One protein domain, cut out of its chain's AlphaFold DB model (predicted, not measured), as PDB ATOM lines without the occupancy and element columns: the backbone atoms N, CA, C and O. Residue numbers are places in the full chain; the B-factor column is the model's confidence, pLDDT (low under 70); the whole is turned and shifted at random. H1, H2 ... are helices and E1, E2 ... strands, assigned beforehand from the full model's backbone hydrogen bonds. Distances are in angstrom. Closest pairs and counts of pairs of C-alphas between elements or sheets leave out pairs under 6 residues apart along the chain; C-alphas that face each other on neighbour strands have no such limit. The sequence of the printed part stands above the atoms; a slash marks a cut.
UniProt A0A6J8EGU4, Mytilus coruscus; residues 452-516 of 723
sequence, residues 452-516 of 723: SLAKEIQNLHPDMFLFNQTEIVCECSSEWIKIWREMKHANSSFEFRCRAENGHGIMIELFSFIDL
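AT A GLANCE: This is residues 452 to 516 of the 723 residues of a protein of Mytilus coruscus (UniProt A0A6J8EGU4). Little regular structure: a small three-stranded sheet and two short touching helices, H1 and H2, are joined by loops, with the turn of the E2 and E3 hairpin at one end of the long axis and the loop round His 489 at the other. The 65 printed residues run H1, E1, H2, E2, E3; the sheet, E1 E2 E3, is mixed. The class is mixed, with 22 residues in named elements; the whole is compact, radius of gyration of the C-alphas 11.5 A, spanning 32 by 20 by 19 A.

HOW THE PARTS SIT: H1, residues 455 to 459, touches H2, residues 480 to 485; their closest C-alphas, Gln 458 and Trp 484, are 6.1 A apart. Within hydrogen-bond range, H1 has 0 of 1 O i to N i+4 pairs and 2 of 2 O i to N i+3 pairs; H2 has every O i to N i+4 pair. E1, residues 470 to 473, is parallel to E2, residues 496 to 499; N 472 and O 497, 2.9 A, are within hydrogen-bond range. E1, H2 and E2 form a strand-helix-strand unit, parallel neighbour strands with a helix between, its crossover right-handed. E2 and E3, residues 505 to 507, form an antiparallel hairpin; N 498 and O 506 are 2.8 A apart. H2 is only just not on the sheet, with 4 pairs of C-alphas within 10 A.

IN THESE COORDINATES: H1, 8.3 A long, begins at C-alpha 455 (-117.915, 153.673, -9.624). E1 is 10.0 A, H2 8.6 A and E2 9.7 A; E3, 6.7 A, ends at C-alpha 507 (-118.149, 136.965, -18.840).

THE WHOLE: The two farthest C-alphas, His 489 and Asn 502, are 34.1 A apart. The printed part has no cut and no long link. The model's pLDDT is under 70 at residues 477, 488 to 493, 500 to 505 and 509 to 516.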
ATOM      1  N   SER A 452    -113.383 151.294 -19.152       87.75
ATOM      2  CA  SER A 452    -113.496 151.715 -17.752       87.75
ATOM      3  C   SER A 452    -114.791 152.493 -17.501       87.75
ATOM      4  O   SER A 452    -115.208 153.314 -18.322       87.75
ATOM      5  N   LEU A 453    -115.416 152.228 -16.355       89.50
ATOM      6  CA  LEU A 453    -116.648 152.854 -15.886       89.50
ATOM      7  C   LEU A 453    -116.418 153.414 -14.480       89.50
ATOM      8  O   LEU A 453    -115.917 152.706 -13.606       89.50
ATOM      9  N   ALA A 454    -116.795 154.670 -14.248       90.06
ATOM     10  CA  ALA A 454    -116.726 155.276 -12.923       90.06
ATOM     11  C   ALA A 454    -117.659 154.568 -11.925       90.06
ATOM     12  O   ALA A 454    -118.791 154.205 -12.252       90.06
ATOM     13  N   LYS A 455    -117.194 154.401 -10.681       87.25
ATOM     14  CA  LYS A 455    -117.915 153.673  -9.624       87.25
ATOM     15  C   LYS A 455    -119.258 154.317  -9.278       87.25
ATOM     16  O   LYS A 455    -120.191 153.623  -8.894       87.25
ATOM     17  N   GLU A 456    -119.383 155.631  -9.426       89.69
ATOM     18  CA  GLU A 456    -120.597 156.388  -9.124       89.69
ATOM     19  C   GLU A 456    -121.815 155.954  -9.959       89.69
ATOM     20  O   GLU A 456    -122.944 156.171  -9.517       89.69
ATOM     21  N   ILE A 457    -121.607 155.279 -11.101       88.44
ATOM     22  CA  ILE A 457    -122.679 154.683 -11.919       88.44
ATOM     23  C   ILE A 457    -123.516 153.685 -11.108       88.44
ATOM     24  O   ILE A 457    -124.719 153.592 -11.336       88.44
ATOM     25  N   GLN A 458    -122.935 153.023 -10.097       86.38
ATOM     26  CA  GLN A 458    -123.655 152.099  -9.208       86.38
ATOM     27  C   GLN A 458    -124.868 152.745  -8.506       86.38
ATOM     28  O   GLN A 458    -125.768 152.041  -8.054       86.38
ATOM     29  N   ASN A 459    -124.887 154.081  -8.390       87.44
ATOM     30  CA  ASN A 459    -125.964 154.841  -7.752       87.44
ATOM     31  C   ASN A 459    -127.107 155.206  -8.722       87.44
ATOM     32  O   ASN A 459    -128.095 155.810  -8.301       87.44
ATOM     33  N   LEU A 460    -126.962 154.902 -10.014       86.44
ATOM     34  CA  LEU A 460    -127.927 155.199 -11.072       86.44
ATOM     35  C   LEU A 460    -128.641 153.919 -11.524       86.44
ATOM     36  O   LEU A 460    -128.133 152.815 -11.340       86.44
ATOM     37  N   HIS A 461    -129.829 154.051 -12.115       85.62
ATOM     38  CA  HIS A 461    -130.594 152.890 -12.579       85.62
ATOM     39  C   HIS A 461    -129.953 152.271 -13.840       85.62
ATOM     40  O   HIS A 461    -129.633 153.029 -14.755       85.62
ATOM     41  N   PRO A 462    -129.821 150.934 -13.952       84.56
ATOM     42  CA  PRO A 462    -129.200 150.279 -15.109       84.56
ATOM     43  C   PRO A 462    -129.813 150.646 -16.462       84.56
ATOM     44  O   PRO A 462    -129.086 150.974 -17.392       84.56
ATOM     45  N   ASP A 463    -131.146 150.706 -16.546       85.38
ATOM     46  CA  ASP A 463    -131.856 151.069 -17.787       85.38
ATOM     47  C   ASP A 463    -131.613 152.511 -18.263       85.38
ATOM     48  O   ASP A 463    -131.962 152.848 -19.393       85.38
ATOM     49  N   MET A 464    -131.003 153.365 -17.430       86.88
ATOM     50  CA  MET A 464    -130.541 154.681 -17.872       86.88
ATOM     51  C   MET A 464    -129.442 154.558 -18.931       86.88
ATOM     52  O   MET A 464    -129.300 155.454 -19.756       86.88
ATOM     53  N   PHE A 465    -128.666 153.472 -18.917       89.62
ATOM     54  CA  PHE A 465    -127.540 153.271 -19.816       89.62
ATOM     55  C   PHE A 465    -127.807 152.121 -20.782       89.62
ATOM     56  O   PHE A 465    -128.123 151.000 -20.388       89.62
ATOM     57  N   LEU A 466    -127.612 152.378 -22.073       89.62
ATOM     58  CA  LEU A 466    -127.701 151.346 -23.097       89.62
ATOM     59  C   LEU A 466    -126.292 150.954 -23.531       89.62
ATOM     60  O   LEU A 466    -125.615 151.710 -24.224       89.62
ATOM     61  N   PHE A 467    -125.865 149.757 -23.146       87.94
ATOM     62  CA  PHE A 467    -124.609 149.156 -23.591       87.94
ATOM     63  C   PHE A 467    -124.862 148.037 -24.608       87.94
ATOM     64  O   PHE A 467    -125.978 147.539 -24.768       87.94
ATOM     65  N   ASN A 468    -123.810 147.652 -25.322       83.00
ATOM     66  CA  ASN A 468    -123.731 146.388 -26.052       83.00
ATOM     67  C   ASN A 468    -122.861 145.401 -25.252       83.00
ATOM     68  O   ASN A 468    -122.635 145.588 -24.055       83.00
ATOM     69  N   GLN A 469    -122.336 144.372 -25.918       80.19
ATOM     70  CA  GLN A 469    -121.260 143.574 -25.350       80.19
ATOM     71  C   GLN A 469    -119.996 144.439 -25.186       80.19
ATOM     72  O   GLN A 469    -119.414 144.874 -26.181       80.19
ATOM     73  N   THR A 470    -119.589 144.698 -23.943       83.25
ATOM     74  CA  THR A 470    -118.505 145.638 -23.609       83.25
ATOM     75  C   THR A 470    -117.400 144.928 -22.828       83.25
ATOM     76  O   THR A 470    -117.671 144.251 -21.837       83.25
ATOM     77  N   GLU A 471    -116.145 145.079 -23.259       83.50
ATOM     78  CA  GLU A 471    -114.975 144.558 -22.541       83.50
ATOM     79  C   GLU A 471    -114.397 145.613 -21.601       83.50
ATOM     80  O   GLU A 471    -113.778 146.578 -22.044       83.50
ATOM     81  N   ILE A 472    -114.547 145.393 -20.302       83.38
ATOM     82  CA  ILE A 472    -114.026 146.273 -19.261       83.38
ATOM     83  C   ILE A 472    -112.810 145.648 -18.572       83.38
ATOM     84  O   ILE A 472    -112.664 144.425 -18.494       83.38
ATOM     85  N   VAL A 473    -111.922 146.498 -18.062       79.56
ATOM     86  CA  VAL A 473    -110.836 146.072 -17.173       79.56
ATOM     87  C   VAL A 473    -111.439 145.850 -15.787       79.56
ATOM     88  O   VAL A 473    -112.055 146.755 -15.220       79.56
ATOM     89  N   CYS A 474    -111.317 144.631 -15.264       74.12
ATOM     90  CA  CYS A 474    -111.893 144.269 -13.971       74.12
ATOM     91  C   CYS A 474    -110.820 144.272 -12.882       74.12
ATOM     92  O   CYS A 474    -109.847 143.531 -12.958       74.12
ATOM     93  N   GLU A 475    -111.045 145.091 -11.859       72.81
ATOM     94  CA  GLU A 475    -110.273 145.164 -10.614       72.81
ATOM     95  C   GLU A 475    -111.229 144.889  -9.432       72.81
ATOM     96  O   GLU A 475    -112.447 144.848  -9.636       72.81
ATOM     97  N   CYS A 476    -110.736 144.753  -8.189       70.00
ATOM     98  CA  CYS A 476    -111.615 144.610  -7.006       70.00
ATOM     99  C   CYS A 476    -112.670 145.736  -6.926       70.00
ATOM    100  O   CYS A 476    -113.783 145.532  -6.456       70.00
ATOM    101  N   SER A 477    -112.359 146.938  -7.425       69.19
ATOM    102  CA  SER A 477    -113.292 148.071  -7.457       69.19
ATOM    103  C   SER A 477    -114.408 147.962  -8.501       69.19
ATOM    104  O   SER A 477    -115.279 148.828  -8.505       69.19
ATOM    105  N   SER A 478    -114.393 146.950  -9.374       75.38
ATOM    106  CA  SER A 478    -115.377 146.738 -10.450       75.38
ATOM    107  C   SER A 478    -116.475 145.731 -10.078       75.38
ATOM    108  O   SER A 478    -117.368 145.477 -10.886       75.38
ATOM    109  N   GLU A 479    -116.448 145.181  -8.858       75.88
ATOM    110  CA  GLU A 479    -117.423 144.195  -8.360       75.88
ATOM    111  C   GLU A 479    -118.874 144.692  -8.451       75.88
ATOM    112  O   GLU A 479    -119.790 143.939  -8.797       75.88
ATOM    113  N   TRP A 480    -119.085 145.994  -8.229       84.31
ATOM    114  CA  TRP A 480    -120.407 146.615  -8.283       84.31
ATOM    115  C   TRP A 480    -121.122 146.391  -9.620       84.31
ATOM    116  O   TRP A 480    -122.344 146.362  -9.632       84.31
ATOM    117  N   ILE A 481    -120.403 146.192 -10.733       81.94
ATOM    118  CA  ILE A 481    -120.983 146.043 -12.079       81.94
ATOM    119  C   ILE A 481    -121.811 144.759 -12.179       81.94
ATOM    120  O   ILE A 481    -122.873 144.755 -12.807       81.94
ATOM    121  N   LYS A 482    -121.360 143.680 -11.522       77.19
ATOM    122  CA  LYS A 482    -122.092 142.409 -11.460       77.19
ATOM    123  C   LYS A 482    -123.424 142.593 -10.729       77.19
ATOM    124  O   LYS A 482    -124.477 142.290 -11.282       77.19
ATOM    125  N   ILE A 483    -123.373 143.190  -9.538       79.19
ATOM    126  CA  ILE A 483    -124.547 143.453  -8.688       79.19
ATOM    127  C   ILE A 483    -125.507 144.445  -9.361       79.19
ATOM    128  O   ILE A 483    -126.724 144.272  -9.329       79.19
ATOM    129  N   TRP A 484    -124.959 145.484  -9.990       84.06
ATOM    130  CA  TRP A 484    -125.712 146.539 -10.658       84.06
ATOM    131  C   TRP A 484    -126.519 146.005 -11.844       84.06
ATOM    132  O   TRP A 484    -127.684 146.364 -11.998       84.06
ATOM    133  N   ARG A 485    -125.953 145.087 -12.636       74.25
ATOM    134  CA  ARG A 485    -126.659 144.445 -13.756       74.25
ATOM    135  C   ARG A 485    -127.769 143.492 -13.306       74.25
ATOM    136  O   ARG A 485    -128.799 143.411 -13.964       74.25
ATOM    137  N   GLU A 486    -127.571 142.770 -12.206       72.19
ATOM    138  CA  GLU A 486    -128.522 141.764 -11.705       72.19
ATOM    139  C   GLU A 486    -129.728 142.368 -10.954       72.19
ATOM    140  O   GLU A 486    -130.581 141.639 -10.436       72.19
ATOM    141  N   MET A 487    -129.852 143.702 -10.908       72.75
ATOM    142  CA  MET A 487    -131.031 144.370 -10.355       72.75
ATOM    143  C   MET A 487    -132.305 143.898 -11.077       72.75
ATOM    144  O   MET A 487    -132.486 144.103 -12.274       72.75
ATOM    145  N   LYS A 488    -133.218 143.271 -10.324       50.53
ATOM    146  CA  LYS A 488    -134.310 142.401 -10.812       50.53
ATOM    147  C   LYS A 488    -135.436 143.032 -11.656       50.53
ATOM    148  O   LYS A 488    -136.472 142.402 -11.849       50.53
ATOM    149  N   HIS A 489    -135.237 144.235 -12.183       54.47
ATOM    150  CA  HIS A 489    -136.183 144.951 -13.046       54.47
ATOM    151  C   HIS A 489    -135.519 145.674 -14.230       54.47
ATOM    152  O   HIS A 489    -136.197 146.434 -14.912       54.47
ATOM    153  N   ALA A 490    -134.228 145.438 -14.490       58.62
ATOM    154  CA  ALA A 490    -133.572 145.944 -15.690       58.62
ATOM    155  C   ALA A 490    -134.040 145.147 -16.920       58.62
ATOM    156  O   ALA A 490    -133.866 143.929 -16.989       58.62
ATOM    157  N   ASN A 491    -134.635 145.828 -17.900       58.84
ATOM    158  CA  ASN A 491    -135.044 145.222 -19.181       58.84
ATOM    159  C   ASN A 491    -133.873 145.090 -20.171       58.84
ATOM    160  O   ASN A 491    -134.041 144.632 -21.303       58.84
ATOM    161  N   SER A 492    -132.693 145.550 -19.774       56.84
ATOM    162  CA  SER A 492    -131.556 145.783 -20.645       56.84
ATOM    163  C   SER A 492    -130.618 144.567 -20.709       56.84
ATOM    164  O   SER A 492    -129.966 144.171 -19.749       56.84
ATOM    165  N   SER A 493    -130.538 143.956 -21.894       58.66
ATOM    166  CA  SER A 493    -129.694 142.799 -22.211       58.66
ATOM    167  C   SER A 493    -128.278 143.213 -22.631       58.66
ATOM    168  O   SER A 493    -127.844 142.948 -23.751       58.66
ATOM    169  N   PHE A 494    -127.541 143.903 -21.759       72.00
ATOM    170  CA  PHE A 494    -126.116 144.168 -22.000       72.00
ATOM    171  C   PHE A 494    -125.220 143.118 -21.338       72.00
ATOM    172  O   PHE A 494    -125.565 142.550 -20.303       72.00
ATOM    173  N   GLU A 495    -124.065 142.856 -21.951       73.88
ATOM    174  CA  GLU A 495    -123.131 141.800 -21.558       73.88
ATOM    175  C   GLU A 495    -121.743 142.406 -21.306       73.88
ATOM    176  O   GLU A 495    -121.120 142.960 -22.211       73.88
ATOM    177  N   PHE A 496    -121.243 142.325 -20.073       79.69
ATOM    178  CA  PHE A 496    -119.891 142.782 -19.745       79.69
ATOM    179  C   PHE A 496    -118.918 141.606 -19.721       79.69
ATOM    180  O   PHE A 496    -119.192 140.566 -19.114       79.69
ATOM    181  N   ARG A 497    -117.752 141.787 -20.344       80.00
ATOM    182  CA  ARG A 497    -116.620 140.860 -20.255       80.00
ATOM    183  C   ARG A 497    -115.470 141.510 -19.502       80.00
ATOM    184  O   ARG A 497    -115.074 142.626 -19.817       80.00
ATOM    185  N   CYS A 498    -114.927 140.790 -18.535       76.06
ATOM    186  CA  CYS A 498    -113.738 141.161 -17.793       76.06
ATOM    187  C   CYS A 498    -112.489 140.732 -18.554       76.06
ATOM    188  O   CYS A 498    -112.276 139.538 -18.767       76.06
ATOM    189  N   ARG A 499    -111.646 141.694 -18.932       73.88
ATOM    190  CA  ARG A 499    -110.308 141.420 -19.462       73.88
ATOM    191  C   ARG A 499    -109.338 141.190 -18.298       73.88
ATOM    192  O   ARG A 499    -109.025 142.135 -17.581       73.88
ATOM    193  N   ALA A 500    -108.869 139.954 -18.126       62.22
ATOM    194  CA  ALA A 500    -107.798 139.611 -17.183       62.22
ATOM    195  C   ALA A 500    -106.400 139.907 -17.781       62.22
ATOM    196  O   ALA A 500    -106.271 140.038 -19.002       62.22
ATOM    197  N   GLU A 501    -105.347 140.000 -16.952       54.97
ATOM    198  CA  GLU A 501    -103.956 140.323 -17.369       54.97
ATOM    199  C   GLU A 501    -103.403 139.406 -18.485       54.97
ATOM    200  O   GLU A 501    -102.540 139.792 -19.267       54.97
ATOM    201  N   ASN A 502    -103.952 138.202 -18.605       55.38
ATOM    202  CA  ASN A 502    -103.650 137.154 -19.580       55.38
ATOM    203  C   ASN A 502    -104.482 137.238 -20.887       55.38
ATOM    204  O   ASN A 502    -104.426 136.338 -21.727       55.38
ATOM    205  N   GLY A 503    -105.223 138.329 -21.106       55.09
ATOM    206  CA  GLY A 503    -105.762 138.718 -22.416       55.09
ATOM    207  C   GLY A 503    -107.038 138.006 -22.879       55.09
ATOM    208  O   GLY A 503    -107.540 138.330 -23.952       55.09
ATOM    209  N   HIS A 504    -107.591 137.071 -22.100       59.03
ATOM    210  CA  HIS A 504    -108.898 136.463 -22.377       59.03
ATOM    211  C   HIS A 504    -110.012 137.170 -21.596       59.03
ATOM    212  O   HIS A 504    -109.907 137.377 -20.388       59.03
ATOM    213  N   GLY A 505    -111.079 137.550 -22.307       64.62
ATOM    214  CA  GLY A 505    -112.268 138.181 -21.738       64.62
ATOM    215  C   GLY A 505    -113.253 137.146 -21.190       64.62
ATOM    216  O   GLY A 505    -113.867 136.425 -21.976       64.62
ATOM    217  N   ILE A 506    -113.426 137.080 -19.870       71.75
ATOM    218  CA  ILE A 506    -114.393 136.191 -19.200       71.75
ATOM    219  C   ILE A 506    -115.700 136.962 -18.977       71.75
ATOM    220  O   ILE A 506    -115.663 138.139 -18.631       71.75
ATOM    221  N   MET A 507    -116.862 136.330 -19.166       71.38
ATOM    222  CA  MET A 507    -118.149 136.965 -18.840       71.38
ATOM    223  C   MET A 507    -118.191 137.356 -17.364       71.38
ATOM    224  O   MET A 507    -117.871 136.531 -16.512       71.38
ATOM    225  N   ILE A 508    -118.643 138.570 -17.046       74.12
ATOM    226  CA  ILE A 508    -118.662 139.066 -15.660       74.12
ATOM    227  C   ILE A 508    -119.527 138.205 -14.716       74.12
ATOM    228  O   ILE A 508    -119.275 138.155 -13.516       74.12
ATOM    229  N   GLU A 509    -120.519 137.483 -15.255       66.19
ATOM    230  CA  GLU A 509    -121.345 136.514 -14.511       66.19
ATOM    231  C   GLU A 509    -120.524 135.321 -14.009       66.19
ATOM    232  O   GLU A 509    -120.666 134.895 -12.859       66.19
ATOM    233  N   LEU A 510    -119.653 134.810 -14.884       66.81
ATOM    234  CA  LEU A 510    -118.789 133.649 -14.666       66.81
ATOM    235  C   LEU A 510    -117.473 134.031 -13.978       66.81
ATOM    236  O   LEU A 510    -116.734 133.156 -13.537       66.81
ATOM    237  N   PHE A 511    -117.171 135.328 -13.905       66.81
ATOM    238  CA  PHE A 511    -115.981 135.846 -13.253       66.81
ATOM    239  C   PHE A 511    -116.154 135.813 -11.727       66.81
ATOM    240  O   PHE A 511    -117.133 136.333 -11.174       66.81
ATOM    241  N   SER A 512    -115.202 135.171 -11.048       63.78
ATOM    242  CA  SER A 512    -115.130 135.087  -9.594       63.78
ATOM    243  C   SER A 512    -114.246 136.216  -9.074       63.78
ATOM    244  O   SER A 512    -113.024 136.170  -9.191       63.78
ATOM    245  N   PHE A 513    -114.860 137.237  -8.475       62.41
ATOM    246  CA  PHE A 513    -114.116 138.302  -7.795       62.41
ATOM    247  C   PHE A 513    -113.382 137.801  -6.540       62.41
ATOM    248  O   PHE A 513    -112.569 138.540  -6.017       62.41
ATOM    249  N   ILE A 514    -113.625 136.554  -6.106       55.34
ATOM    250  CA  ILE A 514    -112.948 135.874  -4.985       55.34
ATOM    251  C   ILE A 514    -111.504 135.476  -5.351       55.34
ATOM    252  O   ILE A 514    -110.666 135.325  -4.467       55.34
ATOM    253  N   ASP A 515    -111.197 135.332  -6.649       52.47
ATOM    254  CA  ASP A 515    -109.830 135.059  -7.125       52.47
ATOM    255  C   ASP A 515    -108.954 136.330  -7.146       52.47
ATOM    256  O   ASP A 515    -107.724 136.245  -7.176       52.47
ATOM    257  N   LEU A 516    -109.574 137.515  -7.084       54.66
ATOM    258  CA  LEU A 516    -108.923 138.738  -6.624       54.66
ATOM    259  C   LEU A 516    -109.109 138.795  -5.101       54.66
ATOM    260  O   LEU A 516    -110.195 138.543  -4.606       54.66
TER     261      LEU A 516